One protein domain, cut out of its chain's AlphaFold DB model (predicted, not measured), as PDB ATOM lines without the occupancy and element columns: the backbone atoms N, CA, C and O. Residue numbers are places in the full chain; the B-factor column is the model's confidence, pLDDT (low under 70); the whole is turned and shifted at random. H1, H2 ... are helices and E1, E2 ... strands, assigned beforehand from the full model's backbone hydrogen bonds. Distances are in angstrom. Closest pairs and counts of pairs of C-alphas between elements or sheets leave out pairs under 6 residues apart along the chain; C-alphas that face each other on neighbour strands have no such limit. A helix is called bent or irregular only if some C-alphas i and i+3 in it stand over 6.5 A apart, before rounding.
ATOM      1  N   VAL A  52     168.922 146.381 237.395       49.41
ATOM      2  CA  VAL A  52     167.790 145.525 237.037       49.41
ATOM      3  C   VAL A  52     166.510 146.301 237.278       49.41
ATOM      4  O   VAL A  52     166.147 146.578 238.420       49.41
ATOM      5  N   ARG A  53     165.840 146.677 236.190       56.84
ATOM      6  CA  ARG A  53     164.446 147.120 236.246       56.84
ATOM      7  C   ARG A  53     163.576 145.876 236.212       56.84
ATOM      8  O   ARG A  53     163.839 145.028 235.372       56.84
ATOM      9  N   ALA A  54     162.605 145.778 237.113       53.81
ATOM     10  CA  ALA A  54     161.509 144.824 237.033       53.81
ATOM     11  C   ALA A  54     160.239 145.631 236.746       53.81
ATOM     12  O   ALA A  54     159.784 146.403 237.590       53.81
ATOM     13  N   GLU A  55     159.722 145.517 235.528       57.94
ATOM     14  CA  GLU A  55     158.452 146.144 235.162       57.94
ATOM     15  C   GLU A  55     157.290 145.240 235.587       57.94
ATOM     16  O   GLU A  55     157.360 144.014 235.458       57.94
ATOM     17  N   PHE A  56     156.241 145.856 236.135       56.31
ATOM     18  CA  PHE A  56     155.025 145.191 236.588       56.31
ATOM     19  C   PHE A  56     153.850 145.771 235.799       56.31
ATOM     20  O   PHE A  56     153.672 146.982 235.774       56.31
ATOM     21  N   ASP A  57     153.054 144.913 235.158       48.06
ATOM     22  CA  ASP A  57     152.066 145.294 234.126       48.06
ATOM     23  C   ASP A  57     150.850 146.110 234.646       48.06
ATOM     24  O   ASP A  57     149.998 146.511 233.857       48.06
ATOM     25  N   GLU A  58     150.738 146.383 235.953       55.88
ATOM     26  CA  GLU A  58     149.577 147.066 236.550       55.88
ATOM     27  C   GLU A  58     149.976 148.174 237.530       55.88
ATOM     28  O   GLU A  58     150.797 147.950 238.423       55.88
ATOM     29  N   GLU A  59     149.293 149.322 237.446       54.41
ATOM     30  CA  GLU A  59     149.428 150.459 238.362       54.41
ATOM     31  C   GLU A  59     149.212 149.991 239.815       54.41
ATOM     32  O   GLU A  59     148.132 149.535 240.205       54.41
ATOM     33  N   ILE A  60     150.274 150.004 240.627       53.19
ATOM     34  CA  ILE A  60     150.177 149.611 242.032       53.19
ATOM     35  C   ILE A  60     149.933 150.876 242.842       53.19
ATOM     36  O   ILE A  60     150.831 151.693 243.032       53.19
ATOM     37  N   SER A  61     148.742 151.000 243.422       55.50
ATOM     38  CA  SER A  61     148.635 151.789 244.643       55.50
ATOM     39  C   SER A  61     149.305 150.976 245.745       55.50
ATOM     40  O   SER A  61     148.713 150.048 246.301       55.50
ATOM     41  N   TYR A  62     150.583 151.254 246.008       58.72
ATOM     42  CA  TYR A  62     151.249 150.741 247.197       58.72
ATOM     43  C   TYR A  62     150.603 151.427 248.393       58.72
ATOM     44  O   TYR A  62     151.067 152.464 248.865       58.72
ATOM     45  N   GLY A  63     149.487 150.867 248.859       54.91
ATOM     46  CA  GLY A  63     148.958 151.211 250.163       54.91
ATOM     47  C   GLY A  63     150.101 151.022 251.147       54.91
ATOM     48  O   GLY A  63     150.630 149.920 251.270       54.91
ATOM     49  N   SER A  64     150.511 152.104 251.800       55.50
ATOM     50  CA  SER A  64     151.648 152.194 252.721       55.50
ATOM     51  C   SER A  64     151.462 151.375 254.001       55.50
ATOM     52  O   SER A  64     152.000 151.723 255.049       55.50
ATOM     53  N   LYS A  65     150.624 150.337 253.971       65.44
ATOM     54  CA  LYS A  65     150.318 149.540 255.140       65.44
ATOM     55  C   LYS A  65     151.518 148.654 255.431       65.44
ATOM     56  O   LYS A  65     151.746 147.657 254.750       65.44
ATOM     57  N   GLU A  66     152.265 149.059 256.445       80.38
ATOM     58  CA  GLU A  66     153.352 148.277 257.009       80.38
ATOM     59  C   GLU A  66     152.808 146.918 257.490       80.38
ATOM     60  O   GLU A  66     151.769 146.820 258.156       80.38
ATOM     61  N   TYR A  67     153.491 145.849 257.106       87.81
ATOM     62  CA  TYR A  67     153.268 144.496 257.572       87.81
ATOM     63  C   TYR A  67     153.953 144.316 258.924       87.81
ATOM     64  O   TYR A  67     155.172 144.258 259.024       87.81
ATOM     65  N   ALA A  68     153.140 144.190 259.970       88.94
ATOM     66  CA  ALA A  68     153.595 143.955 261.340       88.94
ATOM     67  C   ALA A  68     153.468 142.479 261.770       88.94
ATOM     68  O   ALA A  68     153.485 142.171 262.964       88.94
ATOM     69  N   GLY A  69     153.255 141.564 260.819       91.38
ATOM     70  CA  GLY A  69     153.080 140.143 261.108       91.38
ATOM     71  C   GLY A  69     154.403 139.411 261.375       91.38
ATOM     72  O   GLY A  69     155.484 140.003 261.327       91.38
ATOM     73  N   PRO A  70     154.345 138.096 261.656       95.50
ATOM     74  CA  PRO A  70     155.537 137.285 261.873       95.50
ATOM     75  C   PRO A  70     156.496 137.327 260.674       95.50
ATOM     76  O   PRO A  70     156.089 137.122 259.530       95.50
ATOM     77  N   GLN A  71     157.789 137.511 260.944       96.06
ATOM     78  CA  GLN A  71     158.859 137.470 259.940       96.06
ATOM     79  C   GLN A  71     159.259 136.012 259.654       96.06
ATOM     80  O   GLN A  71     160.351 135.561 259.989       96.06
ATOM     81  N   THR A  72     158.318 135.250 259.093       97.38
ATOM     82  CA  THR A  72     158.506 133.851 258.674       97.38
ATOM     83  C   THR A  72     158.216 133.719 257.185       97.38
ATOM     84  O   THR A  72     157.384 134.457 256.658       97.38
ATOM     85  N   VAL A  73     158.864 132.761 256.516       97.69
ATOM     86  CA  VAL A  73     158.668 132.517 255.076       97.69
ATOM     87  C   VAL A  73     157.191 132.322 254.739       97.69
ATOM     88  O   VAL A  73     156.684 133.000 253.853       97.69
ATOM     89  N   GLN A  74     156.496 131.457 255.487       97.88
ATOM     90  CA  GLN A  74     155.084 131.155 255.249       97.88
ATOM     91  C   GLN A  74     154.209 132.406 255.375       97.88
ATOM     92  O   GLN A  74     153.452 132.706 254.464       97.88
ATOM     93  N   ALA A  75     154.361 133.178 256.455       96.56
ATOM     94  CA  ALA A  75     153.528 134.358 256.680       96.56
ATOM     95  C   ALA A  75     153.757 135.457 255.626       96.56
ATOM     96  O   ALA A  75     152.802 136.099 255.190       96.56
ATOM     97  N   LEU A  76     155.003 135.655 255.184       96.56
ATOM     98  CA  LEU A  76     155.316 136.599 254.109       96.56
ATOM     99  C   LEU A  76     154.724 136.152 252.772       96.56
ATOM    100  O   LEU A  76     154.124 136.966 252.075       96.56
ATOM    101  N   MET A  77     154.855 134.868 252.431       96.44
ATOM    102  CA  MET A  77     154.270 134.315 251.209       96.44
ATOM    103  C   MET A  77     152.741 134.398 251.245       96.44
ATOM    104  O   MET A  77     152.158 134.944 250.318       96.44
ATOM    105  N   ASP A  78     152.090 133.984 252.334       96.12
ATOM    106  CA  ASP A  78     150.628 134.074 252.483       96.12
ATOM    107  C   ASP A  78     150.119 135.515 252.341       96.12
ATOM    108  O   ASP A  78     149.047 135.754 251.790       96.12
ATOM    109  N   THR A  79     150.900 136.488 252.820       95.19
ATOM    110  CA  THR A  79     150.526 137.905 252.766       95.19
ATOM    111  C   THR A  79     150.745 138.514 251.381       95.19
ATOM    112  O   THR A  79     149.944 139.340 250.941       95.19
ATOM    113  N   PHE A  80     151.839 138.163 250.697       93.50
ATOM    114  CA  PHE A  80     152.317 138.920 249.537       93.50
ATOM    115  C   PHE A  80     152.328 138.148 248.215       93.50
ATOM    116  O   PHE A  80     152.335 138.791 247.162       93.50
ATOM    117  N   ASP A  81     152.294 136.813 248.217       93.06
ATOM    118  CA  ASP A  81     152.457 136.025 246.989       93.06
ATOM    119  C   ASP A  81     151.327 136.219 245.994       93.06
ATOM    120  O   ASP A  81     151.589 136.215 244.795       93.06
ATOM    121  N   GLU A  82     150.086 136.404 246.441       90.94
ATOM    122  CA  GLU A  82     148.986 136.637 245.504       90.94
ATOM    123  C   GLU A  82     149.221 137.928 244.704       90.94
ATOM    124  O   GLU A  82     149.135 137.934 243.473       90.94
ATOM    125  N   ALA A  83     149.585 139.011 245.397       87.00
ATOM    126  CA  ALA A  83     149.888 140.297 244.780       87.00
ATOM    127  C   ALA A  83     151.155 140.232 243.917       87.00
ATOM    128  O   ALA A  83     151.184 140.805 242.828       87.00
ATOM    129  N   TYR A  84     152.179 139.515 244.381       86.12
ATOM    130  CA  TYR A  84     153.397 139.261 243.622       86.12
ATOM    131  C   TYR A  84     153.096 138.489 242.333       86.12
ATOM    132  O   TYR A  84     153.305 139.019 241.246       86.12
ATOM    133  N   ASN A  85     152.513 137.293 242.425       87.06
ATOM    134  CA  ASN A  85     152.228 136.416 241.287       87.06
ATOM    135  C   ASN A  85     151.316 137.080 240.245       87.06
ATOM    136  O   ASN A  85     151.533 136.904 239.049       87.06
ATOM    137  N   ARG A  86     150.322 137.870 240.679       82.31
ATOM    138  CA  ARG A  86     149.428 138.603 239.767       82.31
ATOM    139  C   ARG A  86     150.192 139.547 238.839       82.31
ATOM    140  O   ARG A  86     149.810 139.711 237.689       82.31
ATOM    141  N   LYS A  87     151.265 140.160 239.337       72.12
ATOM    142  CA  LYS A  87     152.009 141.209 238.629       72.12
ATOM    143  C   LYS A  87     153.282 140.704 237.974       72.12
ATOM    144  O   LYS A  87     153.801 141.329 237.056       72.12
ATOM    145  N   HIS A  88     153.782 139.571 238.449       69.75
ATOM    146  CA  HIS A  88     155.071 139.027 238.066       69.75
ATOM    147  C   HIS A  88     155.038 138.198 236.770       69.75
ATOM    148  O   HIS A  88     156.081 137.858 236.219       69.75
ATOM    149  N   SER A  89     153.858 137.920 236.205       63.38
ATOM    150  CA  SER A  89     153.728 137.071 235.011       63.38
ATOM    151  C   SER A  89     154.531 137.544 233.788       63.38
ATOM    152  O   SER A  89     154.695 136.771 232.841       63.38
ATOM    153  N   ARG A  90     155.019 138.797 233.778       62.03
ATOM    154  CA  ARG A  90     155.839 139.387 232.704       62.03
ATOM    155  C   ARG A  90     156.967 140.274 233.232       62.03
ATOM    156  O   ARG A  90     157.217 141.346 232.691       62.03
ATOM    157  N   THR A  91     157.671 139.839 234.273       64.75
ATOM    158  CA  THR A  91     158.835 140.597 234.743       64.75
ATOM    159  C   THR A  91     159.956 140.572 233.709       64.75
ATOM    160  O   THR A  91     160.590 139.548 233.445       64.75
ATOM    161  N   VAL A  92     160.195 141.739 233.120       65.81
ATOM    162  CA  VAL A  92     161.351 142.006 232.272       65.81
ATOM    163  C   VAL A  92     162.478 142.471 233.171       65.81
ATOM    164  O   VAL A  92     162.281 143.405 233.937       65.81
ATOM    165  N   VAL A  93     163.634 141.822 233.068       64.06
ATOM    166  CA  VAL A  93     164.896 142.282 233.641       64.06
ATOM    167  C   VAL A  93     165.645 143.032 232.553       64.06
ATOM    168  O   VAL A  93     166.115 142.422 231.592       64.06
ATOM    169  N   THR A  94     165.769 144.346 232.700       64.31
ATOM    170  CA  THR A  94     166.626 145.145 231.813       64.31
ATOM    171  C   THR A  94     167.941 145.432 232.496       64.31
ATOM    172  O   THR A  94     167.925 145.725 233.683       64.31
ATOM    173  N   VAL A  95     169.050 145.372 231.755       58.00
ATOM    174  CA  VAL A  95     170.399 145.649 232.254       58.00
ATOM    175  C   VAL A  95     171.054 146.760 231.462       58.00
ATOM    176  O   VAL A  95     170.994 146.781 230.237       58.00
ATOM    177  N   PHE A  96     171.715 147.661 232.181       59.81
ATOM    178  CA  PHE A  96     172.412 148.804 231.609       59.81
ATOM    179  C   PHE A  96     173.919 148.680 231.812       59.81
ATOM    180  O   PHE A  96     174.380 148.250 232.874       59.81
ATOM    181  N   SER A  97     174.690 149.063 230.791       55.84
ATOM    182  CA  SER A  97     176.147 149.041 230.867       55.84
ATOM    183  C   SER A  97     176.674 150.209 231.705       55.84
ATOM    184  O   SER A  97     176.006 151.226 231.908       55.84
ATOM    185  N   LYS A  98     177.927 150.099 232.159       60.16
ATOM    186  CA  LYS A  98     178.625 151.193 232.848       60.16
ATOM    187  C   LYS A  98     178.655 152.478 232.013       60.16
ATOM    188  O   LYS A  98     178.555 153.559 232.586       60.16
ATOM    189  N   ALA A  99     178.817 152.360 230.695       60.97
ATOM    190  CA  ALA A  99     178.837 153.507 229.795       60.97
ATOM    191  C   ALA A  99     177.454 154.168 229.735       60.97
ATOM    192  O   ALA A  99     177.353 155.370 229.969       60.97
ATOM    193  N   SER A 100     176.395 153.367 229.581       61.28
ATOM    194  CA  SER A 100     175.012 153.853 229.516       61.28
ATOM    195  C   SER A 100     174.602 154.565 230.809       61.28
ATOM    196  O   SER A 100     173.948 155.600 230.764       61.28
ATOM    197  N   ILE A 101     175.023 154.061 231.976       61.44
ATOM    198  CA  ILE A 101     174.740 154.715 233.264       61.44
ATOM    199  C   ILE A 101     175.556 156.011 233.426       61.44
ATOM    200  O   ILE A 101     175.061 156.981 233.996       61.44
ATOM    201  N   ALA A 102     176.806 156.050 232.946       62.81
ATOM    202  CA  ALA A 102     177.679 157.219 233.072       62.81
ATOM    203  C   ALA A 102     177.253 158.403 232.187       62.81
ATOM    204  O   ALA A 102     177.536 159.549 232.536       62.81
ATOM    205  N   GLU A 103     176.571 158.138 231.070       62.06
ATOM    206  CA  GLU A 103     175.990 159.172 230.202       62.06
ATOM    207  C   GLU A 103     174.771 159.864 230.824       62.06
ATOM    208  O   GLU A 103     174.436 160.989 230.441       62.06
ATOM    209  N   ILE A 104     174.149 159.258 231.840       61.31
ATOM    210  CA  ILE A 104     173.073 159.902 232.588       61.31
ATOM    211  C   ILE A 104     173.676 161.013 233.442       61.31
ATOM    212  O   ILE A 104     174.362 160.774 234.443       61.31
ATOM    213  N   LYS A 105     173.385 162.266 233.089       58.12
ATOM    214  CA  LYS A 105     173.682 163.385 233.982       58.12
ATOM    215  C   LYS A 105     172.964 163.134 235.303       58.12
ATOM    216  O   LYS A 105     171.763 162.889 235.334       58.12
ATOM    217  N   ARG A 106     173.695 163.257 236.414       54.06
ATOM    218  CA  ARG A 106     173.200 162.999 237.781       54.06
ATOM    219  C   ARG A 106     171.868 163.708 238.108       54.06
ATOM    220  O   ARG A 106     171.139 163.229 238.966       54.06
ATOM    221  N   ASN A 107     171.559 164.817 237.431       46.59
ATOM    222  CA  ASN A 107     170.326 165.587 237.612       46.59
ATOM    223  C   ASN A 107     169.142 165.097 236.751       46.59
ATOM    224  O   ASN A 107     168.003 165.325 237.141       46.59
ATOM    225  N   ASP A 108     169.390 164.395 235.643       48.75
ATOM    226  CA  ASP A 108     168.348 163.883 234.731       48.75
ATOM    227  C   ASP A 108     167.855 162.486 235.157       48.75
ATOM    228  O   ASP A 108     166.781 162.032 234.776       48.75
ATOM    229  N   MET A 109     168.617 161.825 236.030       50.94
ATOM    230  CA  MET A 109     168.399 160.462 236.527       50.94
ATOM    231  C   MET A 109     167.112 160.282 237.362       50.94
ATOM    232  O   MET A 109     166.682 159.154 237.604       50.94
ATOM    233  N   MET A 110     166.498 161.388 237.792       43.97
ATOM    234  CA  MET A 110     165.253 161.418 238.573       43.97
ATOM    235  C   MET A 110     163.988 161.504 237.699       43.97
ATOM    236  O   MET A 110     162.890 161.366 238.226       43.97
ATOM    237  N   GLY A 111     164.117 161.742 236.386       44.16
ATOM    238  CA  GLY A 111     162.978 161.888 235.476       44.16
ATOM    239  C   GLY A 111     162.665 160.606 234.702       44.16
ATOM    240  O   GLY A 111     163.563 159.992 234.130       44.16
ATOM    241  N   ILE A 112     161.380 160.246 234.606       42.84
ATOM    242  CA  ILE A 112     160.856 159.115 233.806       42.84
ATOM    243  C   ILE A 112     161.378 159.145 232.347       42.84
ATOM    244  O   ILE A 112     161.640 158.106 231.744       42.84
ATOM    245  N   HIS A 113     161.614 160.336 231.787       44.00
ATOM    246  CA  HIS A 113     162.086 160.513 230.409       44.00
ATOM    247  C   HIS A 113     163.532 160.054 230.159       44.00
ATOM    248  O   HIS A 113     163.792 159.454 229.117       44.00
ATOM    249  N   ALA A 114     164.456 160.258 231.106       53.38
ATOM    250  CA  ALA A 114     165.841 159.791 230.962       53.38
ATOM    251  C   ALA A 114     165.923 158.252 230.922       53.38
ATOM    252  O   ALA A 114     166.793 157.677 230.270       53.38
ATOM    253  N   TRP A 115     164.968 157.582 231.574       51.44
ATOM    254  CA  TRP A 115     164.857 156.125 231.618       51.44
ATOM    255  C   TRP A 115     164.346 155.527 230.314       51.44
ATOM    256  O   TRP A 115     164.935 154.571 229.811       51.44
ATOM    257  N   SER A 116     163.304 156.117 229.728       52.31
ATOM    258  CA  SER A 116     162.814 155.707 228.406       52.31
ATOM    259  C   SER A 116     163.895 155.861 227.329       52.31
ATOM    260  O   SER A 116     163.986 155.041 226.412       52.31
ATOM    261  N   GLU A 117     164.747 156.882 227.445       55.94
ATOM    262  CA  GLU A 117     165.867 157.086 226.528       55.94
ATOM    263  C   GLU A 117     166.964 156.022 226.714       55.94
ATOM    264  O   GLU A 117     167.481 155.501 225.728       55.94
ATOM    265  N   LEU A 118     167.267 155.610 227.952       57.44
ATOM    266  CA  LEU A 118     168.230 154.529 228.202       57.44
ATOM    267  C   LEU A 118     167.740 153.162 227.721       57.44
ATOM    268  O   LEU A 118     168.505 152.395 227.136       57.44
ATOM    269  N   LEU A 119     166.463 152.857 227.968       55.19
ATOM    270  CA  LEU A 119     165.840 151.616 227.514       55.19
ATOM    271  C   LEU A 119     165.871 151.481 225.994       55.19
ATOM    272  O   LEU A 119     166.117 150.394 225.484       55.19
ATOM    273  N   SER A 120     165.637 152.584 225.280       56.00
ATOM    274  CA  SER A 120     165.597 152.585 223.813       56.00
ATOM    275  C   SER A 120     166.976 152.479 223.155       56.00
ATOM    276  O   SER A 120     167.046 152.119 221.980       56.00
ATOM    277  N   LYS A 121     168.064 152.764 223.885       60.81
ATOM    278  CA  LYS A 121     169.428 152.755 223.339       60.81
ATOM    279  C   LYS A 121     170.158 151.422 223.513       60.81
ATOM    280  O   LYS A 121     170.762 150.963 222.550       60.81
ATOM    281  N   GLU A 122     170.132 150.804 224.700       59.12
ATOM    282  CA  GLU A 122     171.035 149.664 224.990       59.12
ATOM    283  C   GLU A 122     170.502 148.608 225.975       59.12
ATOM    284  O   GLU A 122     171.203 147.638 226.270       59.12
ATOM    285  N   GLY A 123     169.284 148.756 226.503       59.22
ATOM    286  CA  GLY A 123     168.721 147.746 227.397       59.22
ATOM    287  C   GLY A 123     168.481 146.438 226.646       59.22
ATOM    288  O   GLY A 123     167.685 146.417 225.714       59.22
ATOM    289  N   VAL A 124     169.136 145.343 227.044       60.38
ATOM    290  CA  VAL A 124     168.759 144.000 226.575       60.38
ATOM    291  C   VAL A 124     167.682 143.481 227.526       60.38
ATOM    292  O   VAL A 124     168.020 143.102 228.652       60.38
ATOM    293  N   PRO A 125     166.391 143.495 227.136       65.69
ATOM    294  CA  PRO A 125     165.346 142.935 227.972       65.69
ATOM    295  C   PRO A 125     165.504 141.420 227.986       65.69
ATOM    296  O   PRO A 125     165.452 140.763 226.944       65.69
ATOM    297  N   ILE A 126     165.672 140.850 229.172       67.81
ATOM    298  CA  ILE A 126     165.588 139.406 229.356       67.81
ATOM    299  C   ILE A 126     164.339 139.123 230.162       67.81
ATOM    300  O   ILE A 126     164.121 139.662 231.244       67.81
ATOM    301  N   THR A 127     163.486 138.287 229.586       73.00
ATOM    302  CA  THR A 127     162.284 137.803 230.254       73.00
ATOM    303  C   THR A 127     162.598 136.442 230.843       73.00
ATOM    304  O   THR A 127     162.931 135.515 230.107       73.00
ATOM    305  N   PHE A 128     162.468 136.322 232.159       71.50
ATOM    306  CA  PHE A 128     162.520 135.033 232.834       71.50
ATOM    307  C   PHE A 128     161.106 134.545 233.110       71.50
ATOM    308  O   PHE A 128     160.239 135.326 233.498       71.50
ATOM    309  N   LYS A 129     160.863 133.244 232.944       82.62
ATOM    310  CA  LYS A 129     159.634 132.631 233.456       82.62
ATOM    311  C   LYS A 129     159.815 132.331 234.939       82.62
ATOM    312  O   LYS A 129     160.865 131.835 235.338       82.62
ATOM    313  N   ASP A 130     158.766 132.496 235.741       78.50
ATOM    314  CA  ASP A 130     158.815 132.218 237.188       78.50
ATOM    315  C   ASP A 130     159.368 130.831 237.506       78.50
ATOM    316  O   ASP A 130     160.237 130.690 238.358       78.50
ATOM    317  N   ARG A 131     158.959 129.816 236.737       86.00
ATOM    318  CA  ARG A 131     159.456 128.440 236.880       86.00
ATOM    319  C   ARG A 131     160.974 128.308 236.706       86.00
ATOM    320  O   ARG A 131     161.573 127.426 237.307       86.00
ATOM    321  N   GLU A 132     161.592 129.135 235.862       89.12
ATOM    322  CA  GLU A 132     163.042 129.109 235.618       89.12
ATOM    323  C   GLU A 132     163.780 129.706 236.816       89.12
ATOM    324  O   GLU A 132     164.805 129.186 237.252       89.12
ATOM    325  N   ILE A 133     163.205 130.755 237.398       90.31
ATOM    326  CA  ILE A 133     163.759 131.448 238.556       90.31
ATOM    327  C   ILE A 133     163.554 130.631 239.820       90.31
ATOM    328  O   ILE A 133     164.497 130.467 240.583       90.31
ATOM    329  N   ASP A 134     162.368 130.061 240.021       91.19
ATOM    330  CA  ASP A 134     162.067 129.185 241.151       91.19
ATOM    331  C   ASP A 134     162.894 127.889 241.104       91.19
ATOM    332  O   ASP A 134     163.215 127.344 242.157       91.19
ATOM    333  N   ALA A 135     163.298 127.415 239.918       94.00
ATOM    334  CA  ALA A 135     164.197 126.267 239.792       94.00
ATOM    335  C   ALA A 135     165.630 126.575 240.263       94.00
ATOM    336  O   ALA A 135     166.275 125.712 240.857       94.00
ATOM    337  N   ARG A 136     166.134 127.790 240.009       94.12
ATOM    338  CA  ARG A 136     167.496 128.210 240.401       94.12
ATOM    339  C   ARG A 136     167.551 128.763 241.824       94.12
ATOM    340  O   ARG A 136     168.455 128.458 242.597       94.12
ATOM    341  N   TYR A 137     166.551 129.565 242.168       95.25
ATOM    342  CA  TYR A 137     166.401 130.273 243.429       95.25
ATOM    343  C   TYR A 137     164.974 130.066 243.951       95.25
ATOM    344  O   TYR A 137     164.130 130.953 243.805       95.25
ATOM    345  N   PRO A 138     164.667 128.914 244.572       96.19
ATOM    346  CA  PRO A 138     163.340 128.667 245.125       96.19
ATOM    347  C   PRO A 138     162.919 129.788 246.078       96.19
ATOM    348  O   PRO A 138     163.705 130.215 246.926       96.19
ATOM    349  N   ARG A 139     161.680 130.273 245.942       94.81
ATOM    350  CA  ARG A 139     161.182 131.444 246.687       94.81
ATOM    351  C   ARG A 139     161.309 131.271 248.195       94.81
ATOM    352  O   ARG A 139     161.809 132.155 248.884       94.81
ATOM    353  N   THR A 140     160.928 130.094 248.678       97.50
ATOM    354  CA  THR A 140     161.020 129.704 250.086       97.50
ATOM    355  C   THR A 140     162.458 129.757 250.597       97.50
ATOM    356  O   THR A 140     162.723 130.381 251.619       97.50
ATOM    357  N   ALA A 141     163.401 129.162 249.859       97.56
ATOM    358  CA  ALA A 141     164.819 129.153 250.214       97.56
ATOM    359  C   ALA A 141     165.438 130.559 250.170       97.56
ATOM    360  O   ALA A 141     166.234 130.914 251.038       97.56
ATOM    361  N   TRP A 142     165.049 131.375 249.187       96.69
ATOM    362  CA  TRP A 142     165.502 132.757 249.064       96.69
ATOM    363  C   TRP A 142     165.026 133.616 250.239       96.69
ATOM    364  O   TRP A 142     165.839 134.270 250.888       96.69
ATOM    365  N   LEU A 143     163.733 133.569 250.570       96.88
ATOM    366  CA  LEU A 143     163.183 134.290 251.719       96.88
ATOM    367  C   LEU A 143     163.818 133.831 253.031       96.88
ATOM    368  O   LEU A 143     164.237 134.670 253.825       96.88
ATOM    369  N   GLN A 144     163.947 132.516 253.231       98.12
ATOM    370  CA  GLN A 144     164.586 131.951 254.418       98.12
ATOM    371  C   GLN A 144     166.004 132.507 254.596       98.12
ATOM    372  O   GLN A 144     166.351 132.998 255.668       98.12
ATOM    373  N   LEU A 145     166.794 132.514 253.519       96.50
ATOM    374  CA  LEU A 145     168.155 133.044 253.517       96.50
ATOM    375  C   LEU A 145     168.216 134.531 253.901       96.50
ATOM    376  O   LEU A 145     169.136 134.947 254.610       96.50
ATOM    377  N   LEU A 146     167.277 135.349 253.419       95.62
ATOM    378  CA  LEU A 146     167.231 136.775 253.750       95.62
ATOM    379  C   LEU A 146     166.864 137.001 255.223       95.62
ATOM    380  O   LEU A 146     167.541 137.774 255.906       95.62
ATOM    381  N   LEU A 147     165.858 136.278 255.723       95.31
ATOM    382  CA  LEU A 147     165.416 136.342 257.118       95.31
ATOM    383  C   LEU A 147     166.523 135.912 258.090       95.31
ATOM    384  O   LEU A 147     166.807 136.619 259.056       95.31
ATOM    385  N   GLU A 148     167.227 134.814 257.802       95.50
ATOM    386  CA  GLU A 148     168.376 134.347 258.599       95.50
ATOM    387  C   GLU A 148     169.517 135.370 258.653       95.50
ATOM    388  O   GLU A 148     170.292 135.411 259.611       95.50
ATOM    389  N   ARG A 149     169.614 136.231 257.635       94.00
ATOM    390  CA  ARG A 149     170.585 137.329 257.574       94.00
ATOM    391  C   ARG A 149     170.054 138.650 258.136       94.00
ATOM    392  O   ARG A 149     170.739 139.669 258.028       94.00
ATOM    393  N   GLY A 150     168.888 138.628 258.779       91.56
ATOM    394  CA  GLY A 150     168.306 139.763 259.492       91.56
ATOM    395  C   GLY A 150     167.685 140.822 258.583       91.56
ATOM    396  O   GLY A 150     167.617 141.988 258.976       91.56
ATOM    397  N   VAL A 151     167.282 140.445 257.368       91.38
ATOM    398  CA  VAL A 151     166.427 141.280 256.517       91.38
ATOM    399  C   VAL A 151     165.006 141.210 257.065       91.38
ATOM    400  O   VAL A 151     164.469 140.117 257.215       91.38
ATOM    401  N   THR A 152     164.410 142.363 257.350       93.00
ATOM    402  CA  THR A 152     162.992 142.479 257.712       93.00
ATOM    403  C   THR A 152     162.213 142.944 256.489       93.00
ATOM    404  O   THR A 152     162.655 143.869 255.807       93.00
ATOM    405  N   ILE A 153     161.090 142.295 256.196       92.31
ATOM    406  CA  ILE A 153     160.221 142.644 255.074       92.31
ATOM    407  C   ILE A 153     158.935 143.205 255.668       92.31
ATOM    408  O   ILE A 153     158.085 142.451 256.145       92.31
ATOM    409  N   ASP A 154     158.824 144.529 255.663       91.06
ATOM    410  CA  ASP A 154     157.769 145.262 256.365       91.06
ATOM    411  C   ASP A 154     156.717 145.807 255.399       91.06
ATOM    412  O   ASP A 154     155.783 146.486 255.807       91.06
ATOM    413  N   SER A 155     156.830 145.544 254.099       88.62
ATOM    414  CA  SER A 155     155.851 146.019 253.129       88.62
ATOM    415  C   SER A 155     155.814 145.158 251.873       88.62
ATOM    416  O   SER A 155     156.705 144.349 251.607       88.62
ATOM    417  N   LEU A 156     154.788 145.375 251.049       86.50
ATOM    418  CA  LEU A 156     154.739 144.777 249.720       86.50
ATOM    419  C   LEU A 156     155.920 145.252 248.856       86.50
ATOM    420  O   LEU A 156     156.496 144.454 248.125       86.50
ATOM    421  N   ILE A 157     156.325 146.523 248.968       81.94
ATOM    422  CA  ILE A 157     157.474 147.066 248.223       81.94
ATOM    423  C   ILE A 157     158.748 146.314 248.605       81.94
ATOM    424  O   ILE A 157     159.500 145.905 247.726       81.94
ATOM    425  N   ASP A 158     158.964 146.086 249.898       87.00
ATOM    426  CA  ASP A 158     160.107 145.343 250.435       87.00
ATOM    427  C   ASP A 158     160.159 143.932 249.856       87.00
ATOM    428  O   ASP A 158     161.214 143.453 249.433       87.00
ATOM    429  N   TYR A 159     158.998 143.274 249.819       91.06
ATOM    430  CA  TYR A 159     158.859 141.923 249.302       91.06
ATOM    431  C   TYR A 159     159.230 141.872 247.819       91.06
ATOM    432  O   TYR A 159     160.105 141.101 247.421       91.06
ATOM    433  N   PHE A 160     158.637 142.756 247.014       86.06
ATOM    434  CA  PHE A 160     158.948 142.897 245.593       86.06
ATOM    435  C   PHE A 160     160.423 143.232 245.355       86.06
ATOM    436  O   PHE A 160     161.057 142.614 244.500       86.06
ATOM    437  N   PHE A 161     160.991 144.146 246.143       84.12
ATOM    438  CA  PHE A 161     162.401 144.521 246.089       84.12
ATOM    439  C   PHE A 161     163.296 143.302 246.325       84.12
ATOM    440  O   PHE A 161     164.170 142.991 245.515       84.12
ATOM    441  N   CYS A 162     163.034 142.545 247.391       90.44
ATOM    442  CA  CYS A 162     163.768 141.323 247.700       90.44
ATOM    443  C   CYS A 162     163.621 140.260 246.602       90.44
ATOM    444  O   CYS A 162     164.590 139.561 246.299       90.44
ATOM    445  N   MET A 163     162.439 140.131 245.992       90.56
ATOM    446  CA  MET A 163     162.213 139.192 244.893       90.56
ATOM    447  C   MET A 163     162.906 139.623 243.596       90.56
ATOM    448  O   MET A 163     163.441 138.771 242.893       90.56
ATOM    449  N   ALA A 164     162.979 140.919 243.285       83.88
ATOM    450  CA  ALA A 164     163.675 141.425 242.097       83.88
ATOM    451  C   ALA A 164     165.169 141.050 242.099       83.88
ATOM    452  O   ALA A 164     165.727 140.651 241.076       83.88
ATOM    453  N   HIS A 165     165.810 141.062 243.270       87.56
ATOM    454  CA  HIS A 165     167.207 140.644 243.416       87.56
ATOM    455  C   HIS A 165     167.452 139.159 243.095       87.56
ATOM    456  O   HIS A 165     168.561 138.778 242.713       87.56
ATOM    457  N   ARG A 166     166.415 138.322 243.174       90.44
ATOM    458  CA  ARG A 166     166.463 136.919 242.752       90.44
ATOM    459  C   ARG A 166     166.581 136.783 241.236       90.44
ATOM    460  O   ARG A 166     167.391 136.004 240.740       90.44
ATOM    461  N   HIS A 167     165.818 137.596 240.510       85.62
ATOM    462  CA  HIS A 167     165.892 137.698 239.050       85.62
ATOM    463  C   HIS A 167     167.232 138.245 238.595       85.62
ATOM    464  O   HIS A 167     167.840 137.716 237.668       85.62
ATOM    465  N   GLN A 168     167.740 139.250 239.307       84.19
ATOM    466  CA  GLN A 168     169.072 139.777 239.047       84.19
ATOM    467  C   GLN A 168     170.157 138.707 239.202       84.19
ATOM    468  O   GLN A 168     171.060 138.646 238.371       84.19
ATOM    469  N   LEU A 169     170.087 137.862 240.235       88.38
ATOM    470  CA  LEU A 169     171.039 136.763 240.395       88.38
ATOM    471  C   LEU A 169     170.958 135.754 239.251       88.38
ATOM    472  O   LEU A 169     172.003 135.377 238.734       88.38
ATOM    473  N   ALA A 170     169.758 135.363 238.820       89.44
ATOM    474  CA  ALA A 170     169.600 134.453 237.685       89.44
ATOM    475  C   ALA A 170     170.153 135.040 236.380       89.44
ATOM    476  O   ALA A 170     170.839 134.348 235.634       89.44
ATOM    477  N   PHE A 171     169.919 136.329 236.142       83.94
ATOM    478  CA  PHE A 171     170.514 137.031 235.011       83.94
ATOM    479  C   PHE A 171     172.040 137.058 235.076       83.94
ATOM    480  O   PHE A 171     172.713 136.801 234.074       83.94
ATOM    481  N   LEU A 172     172.585 137.389 236.249       83.12
ATOM    482  CA  LEU A 172     174.025 137.407 236.448       83.12
ATOM    483  C   LEU A 172     174.574 136.010 236.179       83.12
ATOM    484  O   LEU A 172     175.470 135.910 235.361       83.12
ATOM    485  N   GLU A 173     173.988 134.948 236.725       88.81
ATOM    486  CA  GLU A 173     174.394 133.557 236.483       88.81
ATOM    487  C   GLU A 173     174.573 133.224 234.992       88.81
ATOM    488  O   GLU A 173     175.602 132.669 234.608       88.81
ATOM    489  N   ASP A 174     173.631 133.652 234.143       85.38
ATOM    490  CA  ASP A 174     173.681 133.452 232.684       85.38
ATOM    491  C   ASP A 174     174.693 134.366 231.965       85.38
ATOM    492  O   ASP A 174     175.022 134.162 230.795       85.38
ATOM    493  N   SER A 175     175.217 135.374 232.662       77.94
ATOM    494  CA  SER A 175     176.069 136.438 232.127       77.94
ATOM    495  C   SER A 175     177.435 136.510 232.832       77.94
ATOM    496  O   SER A 175     177.784 137.548 233.404       77.94
ATOM    497  N   PRO A 176     178.280 135.460 232.751       80.06
ATOM    498  CA  PRO A 176     179.565 135.373 233.458       80.06
ATOM    499  C   PRO A 176     180.545 136.508 233.169       80.06
ATOM    500  O   PRO A 176     181.424 136.807 233.975       80.06
ATOM    501  N   HIS A 177     180.394 137.180 232.031       73.19
ATOM    502  CA  HIS A 177     181.206 138.332 231.671       73.19
ATOM    503  C   HIS A 177     180.912 139.587 232.513       73.19
ATOM    504  O   HIS A 177     181.777 140.457 232.582       73.19
ATOM    505  N   LEU A 178     179.749 139.666 233.170       68.88
ATOM    506  CA  LEU A 178     179.320 140.818 233.976       68.88
ATOM    507  C   LEU A 178     179.745 140.738 235.443       68.88
ATOM    508  O   LEU A 178     179.719 141.743 236.147       68.88
ATOM    509  N   TRP A 179     180.150 139.560 235.909       70.12
ATOM    510  CA  TRP A 179     180.577 139.341 237.290       70.12
ATOM    511  C   TRP A 179     181.962 138.706 237.393       70.12
ATOM    512  O   TRP A 179     182.285 138.072 238.396       70.12
ATOM    513  N   LYS A 180     182.811 138.902 236.374       61.16
ATOM    514  CA  LYS A 180     184.177 138.366 236.361       61.16
ATOM    515  C   LYS A 180     184.932 138.767 237.624       61.16
ATOM    516  O   LYS A 180     185.349 139.908 237.799       61.16
ATOM    517  N   THR A 181     185.140 137.782 238.483       55.56
ATOM    518  CA  THR A 181     186.163 137.822 239.512       55.56
ATOM    519  C   THR A 181     187.408 137.225 238.862       55.56
ATOM    520  O   THR A 181     187.369 136.111 238.343       55.56
ATOM    521  N   GLU A 182     188.500 137.981 238.782       50.97
ATOM    522  CA  GLU A 182     189.790 137.449 238.331       50.97
ATOM    523  C   GLU A 182     190.324 136.475 239.392       50.97
ATOM    524  O   GLU A 182     191.210 136.805 240.175       50.97
ATOM    525  N   ILE A 183     189.741 135.279 239.482       53.91
ATOM    526  CA  ILE A 183     190.199 134.228 240.389       53.91
ATOM    527  C   ILE A 183     190.834 133.133 239.541       53.91
ATOM    528  O   ILE A 183     190.182 132.181 239.106       53.91
ATOM    529  N   TYR A 184     192.132 133.289 239.289       46.53
ATOM    530  CA  TYR A 184     192.945 132.276 238.623       46.53
ATOM    531  C   TYR A 184     192.824 130.930 239.358       46.53
ATOM    532  O   TYR A 184     193.062 130.847 240.560       46.53
ATOM    533  N   GLY A 185     192.447 129.873 238.631       56.28
ATOM    534  CA  GLY A 185     192.440 128.492 239.132       56.28
ATOM    535  C   GLY A 185     191.142 127.993 239.782       56.28
ATOM    536  O   GLY A 185     191.110 126.843 240.214       56.28
ATOM    537  N   THR A 186     190.066 128.788 239.834       61.88
ATOM    538  CA  THR A 186     188.754 128.307 240.319       61.88
ATOM    539  C   THR A 186     187.895 127.819 239.151       61.88
ATOM    540  O   THR A 186     187.900 128.430 238.082       61.88
ATOM    541  N   SER A 187     187.141 126.726 239.328       70.50
ATOM    542  CA  SER A 187     186.141 126.316 238.334       70.50
ATOM    543  C   SER A 187     185.077 127.408 238.168       70.50
ATOM    544  O   SER A 187     184.790 128.144 239.113       70.50
ATOM    545  N   ALA A 188     184.453 127.506 236.989       73.75
ATOM    546  CA  ALA A 188     183.397 128.496 236.738       73.75
ATOM    547  C   ALA A 188     182.261 128.421 237.780       73.75
ATOM    548  O   ALA A 188     181.755 129.449 238.221       73.75
ATOM    549  N   ILE A 189     181.937 127.207 238.240       77.56
ATOM    550  CA  ILE A 189     180.953 126.956 239.302       77.56
ATOM    551  C   ILE A 189     181.435 127.524 240.643       77.56
ATOM    552  O   ILE A 189     180.696 128.242 241.308       77.56
ATOM    553  N   GLY A 190     182.683 127.254 241.041       80.44
ATOM    554  CA  GLY A 190     183.229 127.791 242.292       80.44
ATOM    555  C   GLY A 190     183.328 129.321 242.286       80.44
ATOM    556  O   GLY A 190     183.073 129.966 243.306       80.44
ATOM    557  N   ALA A 191     183.638 129.912 241.128       82.31
ATOM    558  CA  ALA A 191     183.648 131.359 240.943       82.31
ATOM    559  C   ALA A 191     182.235 131.955 241.069       82.31
ATOM    560  O   ALA A 191     182.068 132.977 241.740       82.31
ATOM    561  N   TRP A 192     181.221 131.295 240.494       88.00
ATOM    562  CA  TRP A 192     179.822 131.709 240.616       88.00
ATOM    563  C   TRP A 192     179.331 131.673 242.061       88.00
ATOM    564  O   TRP A 192     178.826 132.675 242.562       88.00
ATOM    565  N   GLU A 193     179.526 130.557 242.766       90.19
ATOM    566  CA  GLU A 193     179.092 130.419 244.161       90.19
ATOM    567  C   GLU A 193     179.747 131.472 245.070       90.19
ATOM    568  O   GLU A 193     179.085 132.071 245.924       90.19
ATOM    569  N   THR A 194     181.030 131.768 244.834       87.44
ATOM    570  CA  THR A 194     181.761 132.827 245.546       87.44
ATOM    571  C   THR A 194     181.168 134.208 245.257       87.44
ATOM    572  O   THR A 194     180.920 134.981 246.187       87.44
ATOM    573  N   TYR A 195     180.902 134.517 243.984       86.00
ATOM    574  CA  TYR A 195     180.287 135.782 243.589       86.00
ATOM    575  C   TYR A 195     178.877 135.932 244.170       86.00
ATOM    576  O   TYR A 195     178.581 136.948 244.797       86.00
ATOM    577  N   LYS A 196     178.029 134.908 244.038       90.56
ATOM    578  CA  LYS A 196     176.669 134.869 244.587       90.56
ATOM    579  C   LYS A 196     176.670 135.142 246.093       90.56
ATOM    580  O   LYS A 196     175.896 135.971 246.575       90.56
ATOM    581  N   ALA A 197     177.567 134.502 246.847       90.31
ATOM    582  CA  ALA A 197     177.685 134.718 248.287       90.31
ATOM    583  C   ALA A 197     178.070 136.168 248.644       90.31
ATOM    584  O   ALA A 197     177.498 136.745 249.580       90.31
ATOM    585  N   ASP A 198     179.012 136.767 247.906       85.69
ATOM    586  CA  ASP A 198     179.404 138.167 248.101       85.69
ATOM    587  C   ASP A 198     178.286 139.136 247.694       85.69
ATOM    588  O   ASP A 198     177.982 140.073 248.436       85.69
ATOM    589  N   TYR A 199     177.600 138.866 246.582       87.81
ATOM    590  CA  TYR A 199     176.433 139.616 246.132       87.81
ATOM    591  C   TYR A 199     175.359 139.674 247.224       87.81
ATOM    592  O   TYR A 199     174.964 140.763 247.643       87.81
ATOM    593  N   ILE A 200     174.947 138.523 247.766       90.81
ATOM    594  CA  ILE A 200     173.925 138.450 248.826       90.81
ATOM    595  C   ILE A 200     174.389 139.215 250.070       90.81
ATOM    596  O   ILE A 200     173.619 139.944 250.692       90.81
ATOM    597  N   LYS A 201     175.669 139.102 250.438       89.44
ATOM    598  CA  LYS A 201     176.243 139.844 251.570       89.44
ATOM    599  C   LYS A 201     176.185 141.361 251.355       89.44
ATOM    600  O   LYS A 201     175.882 142.097 252.299       89.44
ATOM    601  N   ARG A 202     176.478 141.841 250.142       85.06
ATOM    602  CA  ARG A 202     176.365 143.262 249.778       85.06
ATOM    603  C   ARG A 202     174.909 143.715 249.781       85.06
ATOM    604  O   ARG A 202     174.630 144.758 250.368       85.06
ATOM    605  N   PHE A 203     174.006 142.917 249.215       86.75
ATOM    606  CA  PHE A 203     172.567 143.163 249.210       86.75
ATOM    607  C   PHE A 203     172.008 143.319 250.631       86.75
ATOM    608  O   PHE A 203     171.448 144.361 250.956       86.75
ATOM    609  N   VAL A 204     172.257 142.358 251.525       88.94
ATOM    610  CA  VAL A 204     171.801 142.427 252.927       88.94
ATOM    611  C   VAL A 204     172.335 143.680 253.621       88.94
ATOM    612  O   VAL A 204     171.602 144.383 254.314       88.94
ATOM    613  N   ARG A 205     173.620 144.004 253.424       85.56
ATOM    614  CA  ARG A 205     174.223 145.217 253.996       85.56
ATOM    615  C   ARG A 205     173.567 146.481 253.452       85.56
ATOM    616  O   ARG A 205     173.377 147.434 254.205       85.56
ATOM    617  N   TYR A 206     173.293 146.509 252.153       82.75
ATOM    618  CA  TYR A 206     172.609 147.614 251.507       82.75
ATOM    619  C   TYR A 206     171.214 147.810 252.105       82.75
ATOM    620  O   TYR A 206     170.902 148.908 252.570       82.75
ATOM    621  N   TYR A 207     170.435 146.731 252.157       82.94
ATOM    622  CA  TYR A 207     169.084 146.715 252.693       82.94
ATOM    623  C   TYR A 207     169.072 147.208 254.144       82.94
ATOM    624  O   TYR A 207     168.418 148.190 254.477       82.94
ATOM    625  N   ALA A 208     169.924 146.644 255.003       81.31
ATOM    626  CA  ALA A 208     170.013 147.043 256.406       81.31
ATOM    627  C   ALA A 208     170.413 148.518 256.622       81.31
ATOM    628  O   ALA A 208     170.093 149.091 257.665       81.31
ATOM    629  N   ARG A 209     171.150 149.131 255.683       76.56
ATOM    630  CA  ARG A 209     171.606 150.530 255.781       76.56
ATOM    631  C   ARG A 209     170.573 151.534 255.301       76.56
ATOM    632  O   ARG A 209     170.484 152.609 255.888       76.56
ATOM    633  N   ASN A 210     169.874 151.208 254.223       70.06
ATOM    634  CA  ASN A 210     169.018 152.161 253.522       70.06
ATOM    635  C   ASN A 210     167.537 151.939 253.799       70.06
ATOM    636  O   ASN A 210     166.758 152.871 253.647       70.06
ATOM    637  N   TRP A 211     167.174 150.733 254.232       68.75
ATOM    638  CA  TRP A 211     165.785 150.322 254.363       68.75
ATOM    639  C   TRP A 211     165.276 150.268 255.801       68.75
ATOM    640  O   TRP A 211     164.073 150.308 256.027       68.75
ATOM    641  N   LYS A 212     166.165 150.284 256.807       61.09
ATOM    642  CA  LYS A 212     165.723 150.640 258.163       61.09
ATOM    643  C   LYS A 212     165.151 152.042 258.098       61.09
ATOM    644  O   LYS A 212     165.883 152.964 257.729       61.09
ATOM    645  N   THR A 213     163.862 152.166 258.416       55.22
ATOM    646  CA  THR A 213     163.095 153.393 258.225       55.22
ATOM    647  C   THR A 213     163.916 154.609 258.654       55.22
ATOM    648  O   THR A 213     164.567 154.593 259.712       55.22
ATOM    649  N   PRO A 214     163.888 155.703 257.871       53.72
ATOM    650  CA  PRO A 214     164.450 156.972 258.301       53.72
ATOM    651  C   PRO A 214     164.005 157.338 259.718       53.72
ATOM    652  O   PRO A 214     164.793 157.945 260.425       53.72
ATOM    653  N   ALA A 215     162.820 156.900 260.163       49.06
ATOM    654  CA  ALA A 215     162.300 157.054 261.518       49.06
ATOM    655  C   ALA A 215     163.078 156.275 262.599       49.06
ATOM    656  O   ALA A 215     163.450 156.878 263.602       49.06
ATOM    657  N   GLU A 216     163.404 154.988 262.427       56.16
ATOM    658  CA  GLU A 216     164.236 154.261 263.403       56.16
ATOM    659  C   GLU A 216     165.688 154.752 263.403       56.16
ATOM    660  O   GLU A 216     166.319 154.900 264.457       56.16
TER     661      GLU A 216
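AT A GLANCE: This is residues 52 to 216 of the 319 residues of an uncharacterized protein of Candidatus Poribacteria bacterium (UniProt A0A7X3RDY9). One long helix, H6, runs through the middle; a small three-stranded sheet covers one side of it, and H1, H4, H5 and the longest helix, H7, surround the rest, with H7 alongside H6. H2 and H3 lie farthest from the middle, beyond the sheet. The printed part has 165 residues, with seven named helices and three named strands in the order E1 H1 E2 H2 H3 E3 H4 H5 H6 H7; the sheet order is E1 E2 E3, antiparallel, and the class is mostly helix. The whole is compact, with a radius of gyration of the C-alphas of 17.0 A and spans of 44 by 43 by 34 A.

IN THESE COORDINATES: E1, residues 53 to 55, begins with C-alpha 53 at (164.446, 147.120, 236.246). H1, residues 73 to 88, is 18.6 A long, with a kink of 59 degrees near residue 80; it is irregular, C-alphas 79 and 82 being 7.5 A apart. E2 is residues 92 to 95 and H2 residues 98 to 102. H3, residues 112 to 122, is 16.5 A long. E3 is residues 124 to 127, H4 residues 130 to 136, and H5 residues 139 to 148, 14.2 A long. H6, residues 156 to 174, spans 27.9 A. H7, residues 188 to 210, spans 32.4 A and ends with C-alpha 210 at (169.018, 152.161, 253.522).

HOW THE PARTS SIT: In the sheet, N 53 and O 94 are within hydrogen-bond range at 3.4 A, and N 93 and O 126 at 2.9 A. H6 is on one face of the sheet, giving two layers, a helix over a sheet; its height over the sheet is 9.7 A, and it runs across the strands, at 63 degrees to E2 on the local plane. Its closest C-alphas to E1 are those of Ala 164 and Ala 54, 6.5 A apart. H3 only grazes the sheet, with residues 118 to 122. H4 touches residues 166 to 170 of H6 at a steep tilt of 63 degrees, closest at the C-alphas of Ile 133 and His 167, 6.6 A. H1 only just touches H6, with 3 pairs of C-alphas within 8 A, the closest Phe 80 and Leu 156 at 6.3 A. With residues 73 to 74, H1 touches H5, the closest C-alphas being those of Val 73 and Leu 143, 5.9 A apart. H7 is close to H6 but not clearly touching, at a shallow tilt of 22 degrees, opposite ways; the closest C-alphas are those of Glu 173 and Trp 192, 7.1 A. H2 is close to H3 but not clearly touching, the closest C-alphas being those of Ser 100 and Leu 118, 6.9 A. Every O i to N i+4 pair is within hydrogen-bond range in H2, H3, H4, H5 and H7; in H1 9 of 12 are, and in H6 13 of 15.

THE WHOLE: The C-alphas of Gly 63 and Gly 185, the two farthest apart, are 50.3 A apart. The printed part has no cut. The links E1 to H1 and H6 to H7 are long, with 17 and 13 residues. The mean pLDDT of the printed part is 75.4; residues 52 to 65, 88 to 126, 178, 180 to 186 and 211 to 216 are under 70.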